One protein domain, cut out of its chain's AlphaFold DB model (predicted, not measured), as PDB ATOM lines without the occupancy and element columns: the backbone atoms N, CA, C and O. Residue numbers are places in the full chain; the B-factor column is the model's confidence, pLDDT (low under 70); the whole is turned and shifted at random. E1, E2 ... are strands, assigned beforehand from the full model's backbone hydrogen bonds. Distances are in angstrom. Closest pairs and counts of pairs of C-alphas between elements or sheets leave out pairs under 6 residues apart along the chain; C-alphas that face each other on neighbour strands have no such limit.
ATOM      1  N   GLU A  55      65.902  74.421 281.658       77.88
ATOM      2  CA  GLU A  55      65.364  74.197 280.320       77.88
ATOM      3  C   GLU A  55      65.006  72.715 280.192       77.88
ATOM      4  O   GLU A  55      65.865  71.849 280.034       77.88
ATOM      5  N   TYR A  56      63.718  72.414 280.357       84.06
ATOM      6  CA  TYR A  56      63.208  71.079 280.092       84.06
ATOM      7  C   TYR A  56      63.248  70.796 278.597       84.06
ATOM      8  O   TYR A  56      62.817  71.621 277.793       84.06
ATOM      9  N   CYS A  57      63.665  69.585 278.241       87.12
ATOM     10  CA  CYS A  57      63.483  69.069 276.890       87.12
ATOM     11  C   CYS A  57      61.999  69.027 276.539       87.12
ATOM     12  O   CYS A  57      61.596  69.394 275.439       87.12
ATOM     13  N   TYR A  58      61.188  68.630 277.518       86.94
ATOM     14  CA  TYR A  58      59.758  68.871 277.536       86.94
ATOM     15  C   TYR A  58      59.203  68.779 278.951       86.94
ATOM     16  O   TYR A  58      59.808  68.194 279.854       86.94
ATOM     17  N   SER A  59      58.011  69.338 279.127       88.88
ATOM     18  CA  SER A  59      57.221  69.161 280.332       88.88
ATOM     19  C   SER A  59      55.768  68.920 279.959       88.88
ATOM     20  O   SER A  59      55.257  69.531 279.022       88.88
ATOM     21  N   VAL A  60      55.129  68.013 280.689       91.38
ATOM     22  CA  VAL A  60      53.717  67.658 280.536       91.38
ATOM     23  C   VAL A  60      53.009  67.791 281.876       91.38
ATOM     24  O   VAL A  60      53.645  67.763 282.933       91.38
ATOM     25  N   ASN A  61      51.689  67.937 281.846       93.69
ATOM     26  CA  ASN A  61      50.895  68.016 283.060       93.69
ATOM     27  C   ASN A  61      50.899  66.670 283.787       93.69
ATOM     28  O   ASN A  61      50.944  65.610 283.172       93.69
ATOM     29  N   LEU A  62      50.824  66.704 285.112       95.44
ATOM     30  CA  LEU A  62      50.510  65.543 285.933       95.44
ATOM     31  C   LEU A  62      49.022  65.638 286.283       95.44
ATOM     32  O   LEU A  62      48.605  66.562 286.988       95.44
ATOM     33  N   MET A  63      48.227  64.716 285.739       95.56
ATOM     34  CA  MET A  63      46.767  64.764 285.769       95.56
ATOM     35  C   MET A  63      46.207  63.643 286.638       95.56
ATOM     36  O   MET A  63      46.326  62.469 286.290       95.56
ATOM     37  N   ALA A  64      45.577  64.002 287.755       95.12
ATOM     38  CA  ALA A  64      44.858  63.085 288.627       95.12
ATOM     39  C   ALA A  64      43.388  62.946 288.220       95.12
ATOM     40  O   ALA A  64      42.777  63.895 287.717       95.12
ATOM     41  N   GLY A  65      42.805  61.761 288.418       89.69
ATOM     42  CA  GLY A  65      41.376  61.527 288.166       89.69
ATOM     43  C   GLY A  65      40.906  61.972 286.769       89.69
ATOM     44  O   GLY A  65      39.787  62.470 286.624       89.69
ATOM     45  N   GLN A  66      41.775  61.850 285.756       87.12
ATOM     46  CA  GLN A  66      41.611  62.304 284.361       87.12
ATOM     47  C   GLN A  66      41.574  63.821 284.128       87.12
ATOM     48  O   GLN A  66      41.963  64.267 283.056       87.12
ATOM     49  N   ASN A  67      41.092  64.620 285.081       89.44
ATOM     50  CA  ASN A  67      40.737  66.024 284.825       89.44
ATOM     51  C   ASN A  67      41.298  67.009 285.857       89.44
ATOM     52  O   ASN A  67      40.994  68.201 285.797       89.44
ATOM     53  N   ILE A  68      42.072  66.533 286.830       93.81
ATOM     54  CA  ILE A  68      42.577  67.353 287.927       93.81
ATOM     55  C   ILE A  68      44.063  67.588 287.697       93.81
ATOM     56  O   ILE A  68      44.872  66.677 287.819       93.81
ATOM     57  N   PHE A  69      44.433  68.825 287.390       93.38
ATOM     58  CA  PHE A  69      45.835  69.218 287.346       93.38
ATOM     59  C   PHE A  69      46.417  69.216 288.764       93.38
ATOM     60  O   PHE A  69      45.970  69.990 289.614       93.38
ATOM     61  N   VAL A  70      47.408  68.358 289.017       94.94
ATOM     62  CA  VAL A  70      48.052  68.215 290.338       94.94
ATOM     63  C   VAL A  70      49.527  68.592 290.331       94.94
ATOM     64  O   VAL A  70      50.151  68.657 291.388       94.94
ATOM     65  N   GLY A  71      50.101  68.864 289.160       93.50
ATOM     66  CA  GLY A  71      51.531  69.089 289.022       93.50
ATOM     67  C   GLY A  71      52.011  68.974 287.588       93.50
ATOM     68  O   GLY A  71      51.221  69.005 286.651       93.50
ATOM     69  N   ALA A  72      53.312  68.791 287.422       93.25
ATOM     70  CA  ALA A  72      53.927  68.546 286.131       93.25
ATOM     71  C   ALA A  72      55.003  67.463 286.230       93.25
ATOM     72  O   ALA A  72      55.621  67.261 287.280       93.25
ATOM     73  N   LEU A  73      55.240  66.810 285.097       94.75
ATOM     74  CA  LEU A  73      56.435  66.027 284.839       94.75
ATOM     75  C   LEU A  73      57.360  66.860 283.950       94.75
ATOM     76  O   LEU A  73      56.931  67.373 282.914       94.75
ATOM     77  N   GLY A  74      58.619  67.006 284.337       92.25
ATOM     78  CA  GLY A  74      59.643  67.654 283.524       92.25
ATOM     79  C   GLY A  74      60.765  66.684 283.190       92.25
ATOM     80  O   GLY A  74      61.225  65.960 284.072       92.25
ATOM     81  N   VAL A  75      61.212  66.681 281.936       92.94
ATOM     82  CA  VAL A  75      62.287  65.800 281.467       92.94
ATOM     83  C   VAL A  75      63.479  66.622 280.991       92.94
ATOM     84  O   VAL A  75      63.342  67.509 280.148       92.94
ATOM     85  N   THR A  76      64.654  66.323 281.539       91.00
ATOM     86  CA  THR A  76      65.960  66.798 281.064       91.00
ATOM     87  C   THR A  76      66.874  65.607 280.786       91.00
ATOM     88  O   THR A  76      66.520  64.454 281.035       91.00
ATOM     89  N   LYS A  77      68.062  65.870 280.245       90.31
ATOM     90  CA  LYS A  77      69.063  64.847 279.944       90.31
ATOM     91  C   LYS A  77      70.456  65.357 280.287       90.31
ATOM     92  O   LYS A  77      70.761  66.528 280.067       90.31
ATOM     93  N   SER A  78      71.285  64.474 280.826       90.56
ATOM     94  CA  SER A  78      72.724  64.661 280.992       90.56
ATOM     95  C   SER A  78      73.489  63.796 279.979       90.56
ATOM     96  O   SER A  78      72.902  63.184 279.087       90.56
ATOM     97  N   GLU A  79      74.813  63.734 280.101       89.06
ATOM     98  CA  GLU A  79      75.623  62.827 279.280       89.06
ATOM     99  C   GLU A  79      75.325  61.345 279.556       89.06
ATOM    100  O   GLU A  79      75.493  60.524 278.658       89.06
ATOM    101  N   THR A  80      74.878  61.001 280.770       91.44
ATOM    102  CA  THR A  80      74.696  59.607 281.209       91.44
ATOM    103  C   THR A  80      73.259  59.247 281.543       91.44
ATOM    104  O   THR A  80      72.921  58.070 281.477       91.44
ATOM    105  N   ASP A  81      72.417  60.227 281.881       93.50
ATOM    106  CA  ASP A  81      71.095  59.980 282.457       93.50
ATOM    107  C   ASP A  81      69.995  60.752 281.716       93.50
ATOM    108  O   ASP A  81      70.155  61.921 281.350       93.50
ATOM    109  N   LEU A  82      68.826  60.129 281.594       93.69
ATOM    110  CA  LEU A  82      67.555  60.824 281.450       93.69
ATOM    111  C   LEU A  82      67.060  61.211 282.850       93.69
ATOM    112  O   LEU A  82      66.940  60.364 283.734       93.69
ATOM    113  N   ILE A  83      66.774  62.491 283.064       94.94
ATOM    114  CA  ILE A  83      66.369  63.013 284.369       94.94
ATOM    115  C   ILE A  83      64.889  63.372 284.309       94.94
ATOM    116  O   ILE A  83      64.483  64.272 283.573       94.94
ATOM    117  N   VAL A  84      64.081  62.680 285.104       96.12
ATOM    118  CA  VAL A  84      62.624  62.837 285.144       96.12
ATOM    119  C   VAL A  84      62.221  63.410 286.498       96.12
ATOM    120  O   VAL A  84      62.504  62.833 287.540       96.12
ATOM    121  N   THR A  85      61.571  64.570 286.495       96.19
ATOM    122  CA  THR A  85      61.145  65.277 287.708       96.19
ATOM    123  C   THR A  85      59.629  65.311 287.800       96.19
ATOM    124  O   THR A  85      58.986  65.983 286.998       96.19
ATOM    125  N   TYR A  86      59.071  64.663 288.818       96.88
ATOM    126  CA  TYR A  86      57.710  64.907 289.286       96.88
ATOM    127  C   TYR A  86      57.715  66.126 290.204       96.88
ATOM    128  O   TYR A  86      58.566  66.229 291.090       96.88
ATOM    129  N   ALA A  87      56.767  67.039 290.022       95.19
ATOM    130  CA  ALA A  87      56.543  68.148 290.942       95.19
ATOM    131  C   ALA A  87      55.047  68.429 291.072       95.19
ATOM    132  O   ALA A  87      54.374  68.641 290.062       95.19
ATOM    133  N   THR A  88      54.528  68.459 292.297       95.06
ATOM    134  CA  THR A  88      53.123  68.784 292.559       95.06
ATOM    135  C   THR A  88      52.920  70.269 292.846       95.06
ATOM    136  O   THR A  88      53.831  70.992 293.258       95.06
ATOM    137  N   ILE A  89      51.701  70.754 292.611       91.94
ATOM    138  CA  ILE A  89      51.281  72.090 293.043       91.94
ATOM    139  C   ILE A  89      50.997  72.114 294.556       91.94
ATOM    140  O   ILE A  89      50.768  71.063 295.158       91.94
ATOM    141  N   PRO A  90      50.952  73.301 295.193       93.06
ATOM    142  CA  PRO A  90      50.610  73.404 296.608       93.06
ATOM    143  C   PRO A  90      49.288  72.707 296.959       93.06
ATOM    144  O   PRO A  90      48.291  72.852 296.252       93.06
ATOM    145  N   GLY A  91      49.284  71.987 298.081       93.50
ATOM    146  CA  GLY A  91      48.135  71.200 298.545       93.50
ATOM    147  C   GLY A  91      48.101  69.756 298.040       93.50
ATOM    148  O   GLY A  91      47.189  69.031 298.425       93.50
ATOM    149  N   TRP A  92      49.083  69.347 297.230       96.44
ATOM    150  CA  TRP A  92      49.258  67.972 296.769       96.44
ATOM    151  C   TRP A  92      50.634  67.432 297.151       96.44
ATOM    152  O   TRP A  92      51.637  68.143 297.042       96.44
ATOM    153  N   THR A  93      50.689  66.167 297.548       97.69
ATOM    154  CA  THR A  93      51.925  65.433 297.853       97.69
ATOM    155  C   THR A  93      51.963  64.119 297.079       97.69
ATOM    156  O   THR A  93      50.934  63.657 296.593       97.69
ATOM    157  N   ILE A  94      53.147  63.532 296.944       98.44
ATOM    158  CA  ILE A  94      53.413  62.283 296.230       98.44
ATOM    159  C   ILE A  94      53.662  61.197 297.276       98.44
ATOM    160  O   ILE A  94      54.539  61.363 298.119       98.44
ATOM    161  N   GLU A  95      52.891  60.116 297.221       98.19
ATOM    162  CA  GLU A  95      53.006  58.975 298.140       98.19
ATOM    163  C   GLU A  95      53.758  57.803 297.507       98.19
ATOM    164  O   GLU A  95      54.571  57.165 298.164       98.19
ATOM    165  N   GLU A  96      53.536  57.542 296.222       98.25
ATOM    166  CA  GLU A  96      54.198  56.469 295.474       98.25
ATOM    167  C   GLU A  96      54.361  56.911 294.022       98.25
ATOM    168  O   GLU A  96      53.506  57.616 293.476       98.25
ATOM    169  N   THR A  97      55.444  56.496 293.371       98.38
ATOM    170  CA  THR A  97      55.576  56.652 291.920       98.38
ATOM    171  C   THR A  97      55.901  55.329 291.251       98.38
ATOM    172  O   THR A  97      56.522  54.440 291.827       98.38
ATOM    173  N   HIS A  98      55.452  55.199 290.005       98.00
ATOM    174  CA  HIS A  98      55.768  54.079 289.131       98.00
ATOM    175  C   HIS A  98      56.236  54.639 287.799       98.00
ATOM    176  O   HIS A  98      55.535  55.433 287.164       98.00
ATOM    177  N   ILE A  99      57.405  54.199 287.354       97.06
ATOM    178  CA  ILE A  99      58.030  54.697 286.138       97.06
ATOM    179  C   ILE A  99      58.539  53.542 285.286       97.06
ATOM    180  O   ILE A  99      59.077  52.554 285.783       97.06
ATOM    181  N   ASN A 100      58.340  53.670 283.981       95.75
ATOM    182  CA  ASN A 100      58.796  52.695 283.010       95.75
ATOM    183  C   ASN A 100      59.275  53.412 281.752       95.75
ATOM    184  O   ASN A 100      58.593  54.312 281.258       95.75
ATOM    185  N   VAL A 101      60.421  53.000 281.222       94.62
ATOM    186  CA  VAL A 101      61.070  53.648 280.080       94.62
ATOM    187  C   VAL A 101      61.690  52.602 279.164       94.62
ATOM    188  O   VAL A 101      62.226  51.611 279.637       94.62
ATOM    189  N   GLY A 102      61.608  52.798 277.850       91.94
ATOM    190  CA  GLY A 102      62.223  51.874 276.895       91.94
ATOM    191  C   GLY A 102      62.017  52.287 275.444       91.94
ATOM    192  O   GLY A 102      61.464  53.352 275.168       91.94
ATOM    193  N   ASP A 103      62.451  51.447 274.504       90.00
ATOM    194  CA  ASP A 103      62.262  51.679 273.067       90.00
ATOM    195  C   ASP A 103      60.788  51.511 272.674       90.00
ATOM    196  O   ASP A 103      60.241  50.414 272.760       90.00
ATOM    197  N   CYS A 104      60.153  52.573 272.170       88.75
ATOM    198  CA  CYS A 104      58.748  52.539 271.749       88.75
ATOM    199  C   CYS A 104      58.413  51.430 270.735       88.75
ATOM    200  O   CYS A 104      57.246  51.051 270.616       88.75
ATOM    201  N   ASN A 105      59.396  50.962 269.958       84.88
ATOM    202  CA  ASN A 105      59.201  49.934 268.931       84.88
ATOM    203  C   ASN A 105      59.270  48.506 269.483       84.88
ATOM    204  O   ASN A 105      58.924  47.552 268.783       84.88
ATOM    205  N   GLU A 106      59.703  48.360 270.728       81.75
ATOM    206  CA  GLU A 106      59.771  47.097 271.440       81.75
ATOM    207  C   GLU A 106      58.687  47.072 272.522       81.75
ATOM    208  O   GLU A 106      58.007  48.066 272.769       81.75
ATOM    209  N   GLY A 107      58.445  45.917 273.144       83.00
ATOM    210  CA  GLY A 107      57.463  45.783 274.226       83.00
ATOM    211  C   GLY A 107      57.891  46.519 275.500       83.00
ATOM    212  O   GLY A 107      58.103  45.868 276.516       83.00
ATOM    213  N   TRP A 108      58.030  47.843 275.428       90.88
ATOM    214  CA  TRP A 108      58.716  48.691 276.398       90.88
ATOM    215  C   TRP A 108      58.016  48.739 277.742       90.88
ATOM    216  O   TRP A 108      58.690  48.780 278.757       90.88
ATOM    217  N   ALA A 109      56.680  48.699 277.758       93.94
ATOM    218  CA  ALA A 109      55.886  48.686 278.979       93.94
ATOM    219  C   ALA A 109      55.106  47.377 279.141       93.94
ATOM    220  O   ALA A 109      54.507  46.867 278.181       93.94
ATOM    221  N   PRO A 110      54.999  46.856 280.374       95.44
ATOM    222  CA  PRO A 110      54.177  45.695 280.653       95.44
ATOM    223  C   PRO A 110      52.697  46.069 280.552       95.44
ATOM    224  O   PRO A 110      52.173  46.876 281.321       95.44
ATOM    225  N   THR A 111      51.983  45.420 279.636       96.50
ATOM    226  CA  THR A 111      50.548  45.649 279.428       96.50
ATOM    227  C   THR A 111      49.723  44.374 279.615       96.50
ATOM    228  O   THR A 111      50.222  43.238 279.668       96.50
ATOM    229  N   THR A 112      48.421  44.541 279.823       95.50
ATOM    230  CA  THR A 112      47.440  43.457 279.730       95.50
ATOM    231  C   THR A 112      47.185  43.109 278.265       95.50
ATOM    232  O   THR A 112      47.542  43.847 277.354       95.50
ATOM    233  N   ARG A 113      46.469  42.007 278.017       93.50
ATOM    234  CA  ARG A 113      46.056  41.638 276.654       93.50
ATOM    235  C   ARG A 113      45.150  42.686 275.990       93.50
ATOM    236  O   ARG A 113      45.085  42.721 274.769       93.50
ATOM    237  N   SER A 114      44.431  43.496 276.771       92.94
ATOM    238  CA  SER A 114      43.628  44.596 276.227       92.94
ATOM    239  C   SER A 114      44.465  45.837 275.914       92.94
ATOM    240  O   SER A 114      43.989  46.672 275.159       92.94
ATOM    241  N   GLY A 115      45.689  45.942 276.440       93.06
ATOM    242  CA  GLY A 115      46.591  47.079 276.238       93.06
ATOM    243  C   GLY A 115      46.717  48.021 277.438       93.06
ATOM    244  O   GLY A 115      47.507  48.954 277.369       93.06
ATOM    245  N   ASN A 116      46.002  47.764 278.541       95.88
ATOM    246  CA  ASN A 116      46.118  48.582 279.754       95.88
ATOM    247  C   ASN A 116      47.485  48.357 280.419       95.88
ATOM    248  O   ASN A 116      47.934  47.203 280.466       95.88
ATOM    249  N   PRO A 117      48.129  49.391 280.981       96.56
ATOM    250  CA  PRO A 117      49.399  49.226 281.672       96.56
ATOM    251  C   PRO A 117      49.232  48.397 282.949       96.56
ATOM    252  O   PRO A 117      48.228  48.483 283.658       96.56
ATOM    253  N   LYS A 118      50.240  47.581 283.260       96.56
ATOM    254  CA  LYS A 118      50.370  46.870 284.535       96.56
ATOM    255  C   LYS A 118      51.313  47.663 285.433       96.56
ATOM    256  O   LYS A 118      52.486  47.333 285.529       96.56
ATOM    257  N   ILE A 119      50.778  48.689 286.085       94.94
ATOM    258  CA  ILE A 119      51.535  49.675 286.876       94.94
ATOM    259  C   ILE A 119      52.471  49.003 287.901       94.94
ATOM    260  O   ILE A 119      53.666  49.266 287.911       94.94
ATOM    261  N   GLY A 120      51.980  48.023 288.671       92.94
ATOM    262  CA  GLY A 120      52.799  47.255 289.632       92.94
ATOM    263  C   GLY A 120      53.817  46.281 289.011       92.94
ATOM    264  O   GLY A 120      54.317  45.387 289.692       92.94
ATOM    265  N   LYS A 121      54.050  46.366 287.700       94.44
ATOM    266  CA  LYS A 121      55.095  45.645 286.965       94.44
ATOM    267  C   LYS A 121      56.051  46.580 286.232       94.44
ATOM    268  O   LYS A 121      56.907  46.066 285.524       94.44
ATOM    269  N   PHE A 122      55.884  47.893 286.372       95.44
ATOM    270  CA  PHE A 122      56.819  48.871 285.827       95.44
ATOM    271  C   PHE A 122      58.217  48.656 286.406       95.44
ATOM    272  O   PHE A 122      58.341  48.222 287.555       95.44
ATOM    273  N   ASP A 123      59.234  48.949 285.594       93.12
ATOM    274  CA  ASP A 123      60.641  48.672 285.903       93.12
ATOM    275  C   ASP A 123      61.089  49.246 287.243       93.12
ATOM    276  O   ASP A 123      61.875  48.608 287.943       93.12
ATOM    277  N   HIS A 124      60.560  50.412 287.617       94.75
ATOM    278  CA  HIS A 124      60.778  50.984 288.932       94.75
ATOM    279  C   HIS A 124      59.474  51.481 289.553       94.75
ATOM    280  O   HIS A 124      58.628  52.099 288.903       94.75
ATOM    281  N   ASN A 125      59.323  51.210 290.844       94.62
ATOM    282  CA  ASN A 125      58.275  51.759 291.689       94.62
ATOM    283  C   ASN A 125      58.783  51.841 293.122       94.62
ATOM    284  O   ASN A 125      59.501  50.947 293.564       94.62
ATOM    285  N   GLU A 126      58.420  52.901 293.833       93.62
ATOM    286  CA  GLU A 126      58.746  53.017 295.250       93.62
ATOM    287  C   GLU A 126      57.760  53.936 295.984       93.62
ATOM    288  O   GLU A 126      57.274  54.915 295.401       93.62
ATOM    289  N   PRO A 127      57.490  53.655 297.271       97.25
ATOM    290  CA  PRO A 127      56.839  54.608 298.152       97.25
ATOM    291  C   PRO A 127      57.809  55.733 298.542       97.25
ATOM    292  O   PRO A 127      59.014  55.519 298.683       97.25
ATOM    293  N   HIS A 128      57.260  56.914 298.792       97.00
ATOM    294  CA  HIS A 128      57.986  58.110 299.200       97.00
ATOM    295  C   HIS A 128      57.723  58.462 300.662       97.00
ATOM    296  O   HIS A 128      56.748  58.017 301.274       97.00
ATOM    297  N   SER A 129      58.604  59.280 301.239       96.31
ATOM    298  CA  SER A 129      58.383  59.814 302.585       96.31
ATOM    299  C   SER A 129      57.123  60.689 302.653       96.31
ATOM    300  O   SER A 129      56.609  61.186 301.650       96.31
ATOM    301  N   GLU A 130      56.634  60.936 303.868       94.12
ATOM    302  CA  GLU A 130      55.489  61.822 304.071       94.12
ATOM    303  C   GLU A 130      55.773  63.253 303.576       94.12
ATOM    304  O   GLU A 130      56.868  63.801 303.733       94.12
ATOM    305  N   GLU A 131      54.738  63.885 303.018       92.88
ATOM    306  CA  GLU A 131      54.731  65.293 302.607       92.88
ATOM    307  C   GLU A 131      55.735  65.653 301.490       92.88
ATOM    308  O   GLU A 131      56.061  66.828 301.299       92.88
ATOM    309  N   ILE A 132      56.201  64.668 300.717       96.44
ATOM    310  CA  ILE A 132      57.021  64.879 299.518       96.44
ATOM    311  C   ILE A 132      56.183  65.516 298.411       96.44
ATOM    312  O   ILE A 132      55.052  65.121 298.154       96.44
ATOM    313  N   ASN A 133      56.731  66.520 297.731       94.88
ATOM    314  CA  ASN A 133      56.062  67.204 296.613       94.88
ATOM    315  C   ASN A 133      56.948  67.332 295.369       94.88
ATOM    316  O   ASN A 133      56.553  67.938 294.370       94.88
ATOM    317  N   ARG A 134      58.150  66.751 295.415       96.31
ATOM    318  CA  ARG A 134      59.037  66.639 294.268       96.31
ATOM    319  C   ARG A 134      59.848  65.355 294.349       96.31
ATOM    320  O   ARG A 134      60.495  65.102 295.360       96.31
ATOM    321  N   VAL A 135      59.863  64.599 293.258       97.50
ATOM    322  CA  VAL A 135      60.635  63.359 293.107       97.50
ATOM    323  C   VAL A 135      61.431  63.451 291.814       97.50
ATOM    324  O   VAL A 135      60.886  63.819 290.774       97.50
ATOM    325  N   VAL A 136      62.726  63.162 291.871       97.00
ATOM    326  CA  VAL A 136      63.641  63.223 290.731       97.00
ATOM    327  C   VAL A 136      64.267  61.856 290.519       97.00
ATOM    328  O   VAL A 136      65.033  61.372 291.352       97.00
ATOM    329  N   TYR A 137      63.954  61.278 289.370       97.12
ATOM    330  CA  TYR A 137      64.540  60.067 288.831       97.12
ATOM    331  C   TYR A 137      65.736  60.412 287.953       97.12
ATOM    332  O   TYR A 137      65.614  61.186 287.006       97.12
ATOM    333  N   HIS A 138      66.874  59.798 288.238       95.88
ATOM    334  CA  HIS A 138      68.015  59.697 287.343       95.88
ATOM    335  C   HIS A 138      68.003  58.295 286.748       95.88
ATOM    336  O   HIS A 138      68.258  57.321 287.456       95.88
ATOM    337  N   ILE A 139      67.653  58.207 285.471       94.94
ATOM    338  CA  ILE A 139      67.543  56.957 284.732       94.94
ATOM    339  C   ILE A 139      68.761  56.868 283.826       94.94
ATOM    340  O   ILE A 139      68.898  57.685 282.917       94.94
ATOM    341  N   SER A 140      69.640  55.899 284.059       93.69
ATOM    342  CA  SER A 140      70.785  55.659 283.180       93.69
ATOM    343  C   SER A 140      70.310  55.478 281.739       93.69
ATOM    344  O   SER A 140      69.382  54.712 281.475       93.69
ATOM    345  N   LEU A 141      70.965  56.151 280.794       90.25
ATOM    346  CA  LEU A 141      70.687  55.986 279.367       90.25
ATOM    347  C   LEU A 141      70.964  54.554 278.890       90.25
ATOM    348  O   LEU A 141      70.420  54.163 277.868       90.25
ATOM    349  N   GLU A 142      71.716  53.748 279.648       87.50
ATOM    350  CA  GLU A 142      71.892  52.312 279.387       87.50
ATOM    351  C   GLU A 142      70.584  51.508 279.518       87.50
ATOM    352  O   GLU A 142      70.476  50.425 278.944       87.50
ATOM    353  N   ALA A 143      69.577  52.032 280.229       82.75
ATOM    354  CA  ALA A 143      68.241  51.434 280.283       82.75
ATOM    355  C   ALA A 143      67.459  51.599 278.967       82.75
ATOM    356  O   ALA A 143      66.465  50.910 278.745       82.75
ATOM    357  N   ILE A 144      67.888  52.513 278.092       82.44
ATOM    358  CA  ILE A 144      67.268  52.764 276.793       82.44
ATOM    359  C   ILE A 144      68.181  52.154 275.722       82.44
ATOM    360  O   ILE A 144      69.341  52.553 275.624       82.44
ATOM    361  N   PRO A 145      67.704  51.201 274.901       73.50
ATOM    362  CA  PRO A 145      68.544  50.568 273.888       73.50
ATOM    363  C   PRO A 145      69.238  51.597 272.979       73.50
ATOM    364  O   PRO A 145      68.567  52.381 272.312       73.50
ATOM    365  N   GLU A 146      70.577  51.554 272.895       67.06
ATOM    366  CA  GLU A 146      71.394  52.516 272.120       67.06
ATOM    367  C   GLU A 146      70.985  52.632 270.641       67.06
ATOM    368  O   GLU A 146      71.260  53.630 269.973       67.06
ATOM    369  N   VAL A 147      70.340  51.593 270.108       63.12
ATOM    370  CA  VAL A 147      69.887  51.526 268.716       63.12
ATOM    371  C   VAL A 147      68.658  52.394 268.430       63.12
ATOM    372  O   VAL A 147      68.365  52.632 267.256       63.12
ATOM    373  N   SER A 148      67.953  52.874 269.461       69.81
ATOM    374  CA  SER A 148      66.728  53.654 269.302       69.81
ATOM    375  C   SER A 148      66.884  55.077 269.821       69.81
ATOM    376  O   SER A 148      67.053  55.331 271.009       69.81
ATOM    377  N   ASP A 149      66.772  56.039 268.905       83.94
ATOM    378  CA  ASP A 149      66.617  57.451 269.267       83.94
ATOM    379  C   ASP A 149      65.220  57.723 269.854       83.94
ATOM    380  O   ASP A 149      65.031  58.721 270.537       83.94
ATOM    381  N   LEU A 150      64.235  56.854 269.597       88.81
ATOM    382  CA  LEU A 150      62.855  57.011 270.047       88.81
ATOM    383  C   LEU A 150      62.608  56.210 271.331       88.81
ATOM    384  O   LEU A 150      62.592  54.982 271.305       88.81
ATOM    385  N   TYR A 151      62.312  56.902 272.426       92.25
ATOM    386  CA  TYR A 151      61.950  56.267 273.688       92.25
ATOM    387  C   TYR A 151      60.519  56.602 274.101       92.25
ATOM    388  O   TYR A 151      59.973  57.653 273.752       92.25
ATOM    389  N   CYS A 152      59.929  55.690 274.865       94.38
ATOM    390  CA  CYS A 152      58.624  55.828 275.481       94.38
ATOM    391  C   CYS A 152      58.783  55.860 276.999       94.38
ATOM    392  O   CYS A 152      59.561  55.089 277.556       94.38
ATOM    393  N   LEU A 153      58.046  56.752 277.655       95.62
ATOM    394  CA  LEU A 153      58.067  56.976 279.095       95.62
ATOM    395  C   LEU A 153      56.641  56.929 279.645       95.62
ATOM    396  O   LEU A 153      55.800  57.745 279.274       95.62
ATOM    397  N   ALA A 154      56.384  56.003 280.563       97.31
ATOM    398  CA  ALA A 154      55.189  55.985 281.393       97.31
ATOM    399  C   ALA A 154      55.553  56.448 282.798       97.31
ATOM    400  O   ALA A 154      56.460  55.897 283.420       97.31
ATOM    401  N   ALA A 155      54.823  57.443 283.282       98.00
ATOM    402  CA  ALA A 155      55.038  58.062 284.577       98.00
ATOM    403  C   ALA A 155      53.694  58.178 285.298       98.00
ATOM    404  O   ALA A 155      52.800  58.911 284.864       98.00
ATOM    405  N   HIS A 156      53.556  57.413 286.375       98.19
ATOM    406  CA  HIS A 156      52.361  57.325 287.203       98.19
ATOM    407  C   HIS A 156      52.706  57.686 288.647       98.19
ATOM    408  O   HIS A 156      53.778  57.332 289.138       98.19
ATOM    409  N   ALA A 157      51.790  58.357 289.337       98.25
ATOM    410  CA  ALA A 157      51.940  58.715 290.739       98.25
ATOM    411  C   ALA A 157      50.654  58.440 291.522       98.25
ATOM    412  O   ALA A 157      49.554  58.705 291.035       98.25
ATOM    413  N   VAL A 158      50.804  57.964 292.753       98.25
ATOM    414  CA  VAL A 158      49.778  58.056 293.792       98.25
ATOM    415  C   VAL A 158      50.003  59.378 294.514       98.25
ATOM    416  O   VAL A 158      51.108  59.660 294.986       98.25
ATOM    417  N   VAL A 159      48.980  60.226 294.535       98.00
ATOM    418  CA  VAL A 159      49.057  61.577 295.093       98.00
ATOM    419  C   VAL A 159      47.995  61.782 296.160       98.00
ATOM    420  O   VAL A 159      46.870  61.312 296.030       98.00
ATOM    421  N   ILE A 160      48.330  62.544 297.196       98.06
ATOM    422  CA  ILE A 160      47.398  62.914 298.261       98.06
ATOM    423  C   ILE A 160      47.056  64.389 298.093       98.06
ATOM    424  O   ILE A 160      47.942  65.243 298.101       98.06
ATOM    425  N   GLY A 161      45.769  64.681 297.930       96.19
ATOM    426  CA  GLY A 161      45.240  66.032 297.792       96.19
ATOM    427  C   GLY A 161      44.207  66.388 298.863       96.19
ATOM    428  O   GLY A 161      43.957  65.620 299.796       96.19
ATOM    429  N   PRO A 162      43.523  67.537 298.717       94.50
ATOM    430  CA  PRO A 162      42.552  68.022 299.703       94.50
ATOM    431  C   PRO A 162      41.365  67.083 299.964       94.50
ATOM    432  O   PRO A 162      40.738  67.168 301.019       94.50
ATOM    433  N   ASN A 163      41.043  66.214 299.002       94.25
ATOM    434  CA  ASN A 163      39.902  65.299 299.064       94.25
ATOM    435  C   ASN A 163      40.307  63.837 299.330       94.25
ATOM    436  O   ASN A 163      39.429  62.976 299.352       94.25
ATOM    437  N   GLY A 164      41.596  63.564 299.544       96.06
ATOM    438  CA  GLY A 164      42.135  62.217 299.728       96.06
ATOM    439  C   GLY A 164      43.135  61.812 298.646       96.06
ATOM    440  O   GLY A 164      43.690  62.660 297.945       96.06
ATOM    441  N   GLU A 165      43.372  60.507 298.570       97.56
ATOM    442  CA  GLU A 165      44.262  59.856 297.608       97.56
ATOM    443  C   GLU A 165      43.643  59.840 296.203       97.56
ATOM    444  O   GLU A 165      42.453  59.568 296.036       97.56
ATOM    445  N   GLU A 166      44.464  60.104 295.192       97.62
ATOM    446  CA  GLU A 166      44.132  59.987 293.777       97.62
ATOM    447  C   GLU A 166      45.295  59.335 293.017       97.62
ATOM    448  O   GLU A 166      46.454  59.388 293.428       97.62
ATOM    449  N   THR A 167      44.995  58.772 291.848       96.19
ATOM    450  CA  THR A 167      46.023  58.322 290.897       96.19
ATOM    451  C   THR A 167      46.219  59.375 289.822       96.19
ATOM    452  O   THR A 167      45.243  59.974 289.364       96.19
ATOM    453  N   ALA A 168      47.466  59.607 289.420       96.81
ATOM    454  CA  ALA A 168      47.839  60.603 288.431       96.81
ATOM    455  C   ALA A 168      48.743  60.029 287.338       96.81
ATOM    456  O   ALA A 168      49.626  59.216 287.607       96.81
ATOM    457  N   TRP A 169      48.539  60.496 286.108       97.38
ATOM    458  CA  TRP A 169      49.357  60.155 284.944       97.38
ATOM    459  C   TRP A 169      50.005  61.401 284.355       97.38
ATOM    460  O   TRP A 169      49.408  62.481 284.340       97.38
ATOM    461  N   ALA A 170      51.241  61.253 283.888       95.62
ATOM    462  CA  ALA A 170      51.930  62.310 283.169       95.62
ATOM    463  C   ALA A 170      51.447  62.390 281.714       95.62
ATOM    464  O   ALA A 170      51.596  61.443 280.945       95.62
ATOM    465  N   GLY A 171      50.944  63.559 281.333       88.69
ATOM    466  CA  GLY A 171      50.427  63.872 280.010       88.69
ATOM    467  C   GLY A 171      48.904  63.863 279.953       88.69
ATOM    468  O   GLY A 171      48.270  62.838 280.198       88.69
ATOM    469  N   ASP A 172      48.337  64.996 279.550       81.56
ATOM    470  CA  ASP A 172      47.023  65.108 278.913       81.56
ATOM    471  C   ASP A 172      47.203  64.999 277.385       81.56
ATOM    472  O   ASP A 172      48.177  65.499 276.819       81.56
ATOM    473  N   ILE A 173      46.242  64.398 276.680       69.69
ATOM    474  CA  ILE A 173      46.190  64.398 275.208       69.69
ATOM    475  C   ILE A 173      46.200  65.821 274.620       69.69
ATOM    476  O   ILE A 173      46.545  66.013 273.453       69.69
ATOM    477  N   ASN A 174      45.847  66.827 275.428       69.75
ATOM    478  CA  ASN A 174      45.885  68.240 275.062       69.75
ATOM    479  C   ASN A 174      47.227  68.939 275.354       69.75
ATOM    480  O   ASN A 174      47.381  70.096 274.959       69.75
ATOM    481  N   ASP A 175      48.214  68.269 275.966       62.19
ATOM    482  CA  ASP A 175      49.519  68.847 276.354       62.19
ATOM    483  C   ASP A 175      50.456  69.161 275.170       62.19
ATOM    484  O   ASP A 175      51.666  69.331 275.329       62.19
ATOM    485  N   GLY A 176      49.904  69.292 273.961       53.75
ATOM    486  CA  GLY A 176      50.548  70.024 272.872       53.75
ATOM    487  C   GLY A 176      51.819  69.391 272.306       53.75
ATOM    488  O   GLY A 176      52.654  70.111 271.759       53.75
ATOM    489  N   GLY A 177      51.965  68.066 272.379       50.59
ATOM    490  CA  GLY A 177      53.003  67.357 271.632       50.59
ATOM    491  C   GLY A 177      52.790  67.530 270.125       50.59
ATOM    492  O   GLY A 177      51.735  67.187 269.589       50.59
ATOM    493  N   GLY A 178      53.766  68.113 269.426       46.25
ATOM    494  CA  GLY A 178      53.714  68.236 267.969       46.25
ATOM    495  C   GLY A 178      53.707  66.856 267.303       46.25
ATOM    496  O   GLY A 178      54.287  65.908 267.825       46.25
ATOM    497  N   SER A 179      53.052  66.720 266.144       42.41
ATOM    498  CA  SER A 179      53.072  65.461 265.390       42.41
ATOM    499  C   SER A 179      54.514  65.038 265.087       42.41
ATOM    500  O   SER A 179      55.291  65.827 264.539       42.41
ATOM    501  N   MET A 180      54.857  63.781 265.394       48.91
ATOM    502  CA  MET A 180      56.148  63.152 265.081       48.91
ATOM    503  C   MET A 180      56.377  63.073 263.559       48.91
ATOM    504  O   MET A 180      56.182  62.049 262.913       48.91
ATOM    505  N   GLY A 181      56.765  64.194 262.961       36.06
ATOM    506  CA  GLY A 181      57.069  64.351 261.548       36.06
ATOM    507  C   GLY A 181      58.080  65.474 261.387       36.06
ATOM    508  O   GLY A 181      57.850  66.606 261.810       36.06
ATOM    509  N   ARG A 182      59.245  65.160 260.816       42.84
ATOM    510  CA  ARG A 182      60.286  66.147 260.511       42.84
ATOM    511  C   ARG A 182      59.684  67.347 259.760       42.84
ATOM    512  O   ARG A 182      58.979  67.156 258.775       42.84
ATOM    513  N   ALA A 183      60.086  68.546 260.188       41.69
ATOM    514  CA  ALA A 183      59.844  69.859 259.576       41.69
ATOM    515  C   ALA A 183      58.568  70.624 259.989       41.69
ATOM    516  O   ALA A 183      57.682  70.881 259.183       41.69
ATOM    517  N   ALA A 184      58.565  71.163 261.210       34.88
ATOM    518  CA  ALA A 184      57.940  72.456 261.497       34.88
ATOM    519  C   ALA A 184      58.707  73.139 262.637       34.88
ATOM    520  O   ALA A 184      59.174  72.476 263.555       34.88
ATOM    521  N   LYS A 185      58.857  74.463 262.590       39.84
ATOM    522  CA  LYS A 185      59.664  75.250 263.543       39.84
ATOM    523  C   LYS A 185      59.125  75.291 264.991       39.84
ATOM    524  O   LYS A 185      59.725  75.970 265.810       39.84
ATOM    525  N   ASN A 186      58.060  74.545 265.300       44.31
ATOM    526  CA  ASN A 186      57.419  74.449 266.620       44.31
ATOM    527  C   ASN A 186      57.196  72.974 267.033       44.31
ATOM    528  O   ASN A 186      56.157  72.642 267.598       44.31
ATOM    529  N   ASN A 187      58.103  72.065 266.658       49.72
ATOM    530  CA  ASN A 187      57.945  70.634 266.916       49.72
ATOM    531  C   ASN A 187      58.671  70.251 268.213       49.72
ATOM    532  O   ASN A 187      59.896  70.191 268.224       49.72
ATOM    533  N   PHE A 188      57.927  70.013 269.294       54.97
ATOM    534  CA  PHE A 188      58.478  69.808 270.643       54.97
ATOM    535  C   PHE A 188      59.223  68.480 270.859       54.97
ATOM    536  O   PHE A 188      59.650  68.189 271.966       54.97
ATOM    537  N   GLY A 189      59.402  67.651 269.829       73.94
ATOM    538  CA  GLY A 189      60.184  66.415 269.942       73.94
ATOM    539  C   GLY A 189      59.541  65.304 270.778       73.94
ATOM    540  O   GLY A 189      60.107  64.215 270.817       73.94
ATOM    541  N   TYR A 190      58.356  65.544 271.358       85.81
ATOM    542  CA  TYR A 190      57.554  64.565 272.089       85.81
ATOM    543  C   TYR A 190      56.091  64.528 271.622       85.81
ATOM    544  O   TYR A 190      55.568  65.475 271.029       85.81
ATOM    545  N   THR A 191      55.408  63.431 271.927       88.56
ATOM    546  CA  THR A 191      53.960  63.257 271.777       88.56
ATOM    547  C   THR A 191      53.413  62.495 272.977       88.56
ATOM    548  O   THR A 191      53.996  61.494 273.388       88.56
ATOM    549  N   VAL A 192      52.291  62.962 273.529       90.50
ATOM    550  CA  VAL A 192      51.529  62.232 274.550       90.50
ATOM    551  C   VAL A 192      50.556  61.290 273.847       90.50
ATOM    552  O   VAL A 192      49.842  61.696 272.930       90.50
ATOM    553  N   LEU A 193      50.553  60.028 274.254       91.62
ATOM    554  CA  LEU A 193      49.756  58.954 273.676       91.62
ATOM    555  C   LEU A 193      49.004  58.224 274.788       91.62
ATOM    556  O   LEU A 193      49.497  58.098 275.905       91.62
ATOM    557  N   GLU A 194      47.818  57.711 274.478       92.06
ATOM    558  CA  GLU A 194      47.068  56.858 275.400       92.06
ATOM    559  C   GLU A 194      47.537  55.406 275.283       92.06
ATOM    560  O   GLU A 194      47.809  54.893 274.189       92.06
ATOM    561  N   PHE A 195      47.591  54.710 276.416       93.06
ATOM    562  CA  PHE A 195      47.656  53.257 276.409       93.06
ATOM    563  C   PHE A 195      46.396  52.671 275.763       93.06
ATOM    564  O   PHE A 195      45.296  53.216 275.845       93.06
ATOM    565  N   GLY A 196      46.544  51.498 275.147       90.00
ATOM    566  CA  GLY A 196      45.391  50.741 274.673       90.00
ATOM    567  C   GLY A 196      44.493  50.266 275.823       90.00
ATOM    568  O   GLY A 196      44.768  50.460 277.004       90.00
ATOM    569  N   GLY A 197      43.414  49.563 275.482       87.00
ATOM    570  CA  GLY A 197      42.607  48.834 276.468       87.00
ATOM    571  C   GLY A 197      41.538  49.637 277.194       87.00
ATOM    572  O   GLY A 197      40.870  49.073 278.065       87.00
ATOM    573  N   GLY A 198      41.328  50.893 276.793       84.25
ATOM    574  CA  GLY A 198      40.242  51.740 277.288       84.25
ATOM    575  C   GLY A 198      40.478  52.299 278.690       84.25
ATOM    576  O   GLY A 198      39.519  52.695 279.347       84.25
ATOM    577  N   SER A 199      41.727  52.295 279.166       86.62
ATOM    578  CA  SER A 199      42.139  53.138 280.289       86.62
ATOM    579  C   SER A 199      42.429  54.563 279.814       86.62
ATOM    580  O   SER A 199      42.611  54.798 278.625       86.62
ATOM    581  N   TRP A 200      42.488  55.499 280.755       89.25
ATOM    582  CA  TRP A 200      42.910  56.885 280.531       89.25
ATOM    583  C   TRP A 200      44.409  57.085 280.810       89.25
ATOM    584  O   TRP A 200      44.876  58.209 280.957       89.25
ATOM    585  N   ALA A 201      45.156  55.987 280.948       94.31
ATOM    586  CA  ALA A 201      46.585  56.040 281.186       94.31
ATOM    587  C   ALA A 201      47.306  56.552 279.940       94.31
ATOM    588  O   ALA A 201      47.011  56.122 278.822       94.31
ATOM    589  N   THR A 202      48.297  57.405 280.147       94.94
ATOM    590  CA  THR A 202      49.082  58.020 279.079       94.94
ATOM    591  C   THR A 202      50.561  57.659 279.190       94.94
ATOM    592  O   THR A 202      51.052  57.197 280.222       94.94
ATOM    593  N   TYR A 203      51.273  57.827 278.084       95.44
ATOM    594  CA  TYR A 203      52.724  57.768 278.012       95.44
ATOM    595  C   TYR A 203      53.244  58.815 277.033       95.44
ATOM    596  O   TYR A 203      52.515  59.305 276.169       95.44
ATOM    597  N   ILE A 204      54.522  59.148 277.158       94.00
ATOM    598  CA  ILE A 204      55.197  60.114 276.302       94.00
ATOM    599  C   ILE A 204      56.145  59.365 275.374       94.00
ATOM    600  O   ILE A 204      57.009  58.638 275.847       94.00
ATOM    601  N   ALA A 205      56.008  59.564 274.066       92.06
ATOM    602  CA  ALA A 205      56.998  59.159 273.075       92.06
ATOM    603  C   ALA A 205      57.860  60.372 272.708       92.06
ATOM    604  O   ALA A 205      57.312  61.414 272.354       92.06
ATOM    605  N   SER A 206      59.186  60.268 272.787       89.88
ATOM    606  CA  SER A 206      60.102  61.377 272.498       89.88
ATOM    607  C   SER A 206      61.412  60.889 271.896       89.88
ATOM    608  O   SER A 206      61.833  59.758 272.126       89.88
ATOM    609  N   TYR A 207      62.096  61.765 271.161       87.38
ATOM    610  CA  TYR A 207      63.455  61.486 270.703       87.38
ATOM    611  C   TYR A 207      64.498  61.891 271.757       87.38
ATOM    612  O   TYR A 207      64.394  62.958 272.367       87.38
ATOM    613  N   LEU A 208      65.529  61.072 271.972       86.62
ATOM    614  CA  LEU A 208      66.683  61.434 272.805       86.62
ATOM    615  C   LEU A 208      67.489  62.574 272.170       86.62
ATOM    616  O   LEU A 208      68.107  63.364 272.887       86.62
ATOM    617  N   SER A 209      67.489  62.664 270.839       84.06
ATOM    618  CA  SER A 209      68.174  63.697 270.061       84.06
ATOM    619  C   SER A 209      67.515  65.076 270.115       84.06
ATOM    620  O   SER A 209      68.186  66.070 269.848       84.06
ATOM    621  N   THR A 210      66.230  65.175 270.475       77.81
ATOM    622  CA  THR A 210      65.544  66.473 270.638       77.81
ATOM    623  C   THR A 210      65.793  67.106 272.004       77.81
ATOM    624  O   THR A 210      65.454  68.263 272.214       77.81
ATOM    625  N   CYS A 211      66.406  66.355 272.916       75.44
ATOM    626  CA  CYS A 211      66.766  66.769 274.261       75.44
ATOM    627  C   CYS A 211      68.264  67.121 274.279       75.44
ATOM    628  O   CYS A 211      69.107  66.261 274.544       75.44
TER     629      CYS A 211
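Overview. This is residues 55 to 211 of the 213 residues of an uncharacterized protein of Flavobacteriaceae bacterium (UniProt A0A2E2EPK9). One twisted sheet folds over on itself into a flattened, open barrel: E1, E2, E3 and E6 make one wall, E4, E5, E7 and E8 the other, only partly face to face, joined where E1 pairs with E8 and open between E5 and E6. The hairpin of E9 and E10 extends the second wall beside the first part of E7, and the long link 104 to 123 lies outside that wall. The printed part has 157 residues and ten named strands, E1 to E10 along the chain, with no named helix; the class is all strand, though under half of the residues, 77, are in named elements. The sheet is branched and its neighbour pairs are antiparallel; the whole is compact, with a radius of gyration of the C-alphas of 14.9 A and spans of 44 by 38 by 29 A.

Along the chain. E1, residues 58 to 64, begins with C-alpha 58 at (59.758, 68.871, 277.536). E2, residues 68 to 77, is 27.8 A long, and E3, residues 81 to 88, 22.4 A. E4, residues 93 to 103, is 30.2 A long and bends by 64 degrees at residue 96. E5 is residues 124 to 127 and E6 134 to 140. E7, residues 150 to 161, is the longest strand, 34.1 A. E8 is residues 164 to 170, E9 190 to 194, and E10, residues 202 to 207, ends with C-alpha 207 at (63.455, 61.486, 270.703).

Arrangement. E1, E2 and E3 are a meander, each strand the antiparallel neighbour of the one before; N 60 and O 73 are 2.9 A apart, and N 74 and O 85 2.9 A. On the other side of E3 from E2 is edge strand E6, with N 84 and O 137 at 2.9 A. E8 is on the other side of E1 from E2, with N 63 and O 169 at 2.9 A. E7 has three neighbours: E4 on one side, with N 98 and O 156 at 2.8 A, and on the other side E8 beside residues 155 to 161, with N 159 and O 166 at 2.9 A, and E10 beside residues 150 to 154, with N 153 and O 204 at 2.8 A. Edge strands E5 and E9 pair with E4 and E10, with N 99 and O 124 at 2.9 A and N 191 and O 205 at 2.8 A. E5 and E6 are apart, while the closest C-alphas of E4 and E6, those of Ile 94 and Arg 134, are 7.4 A apart.

Size, cuts and confidence. The two farthest C-alphas, those of Glu 130 and Ala 183, are 45.4 A apart. The printed part has no cut. The links E4 to E5 and E8 to E9 are long, with 20 and 19 residues. The mean pLDDT of the printed part is 87.5; residues 146 to 148 and 173 to 188 are under 70.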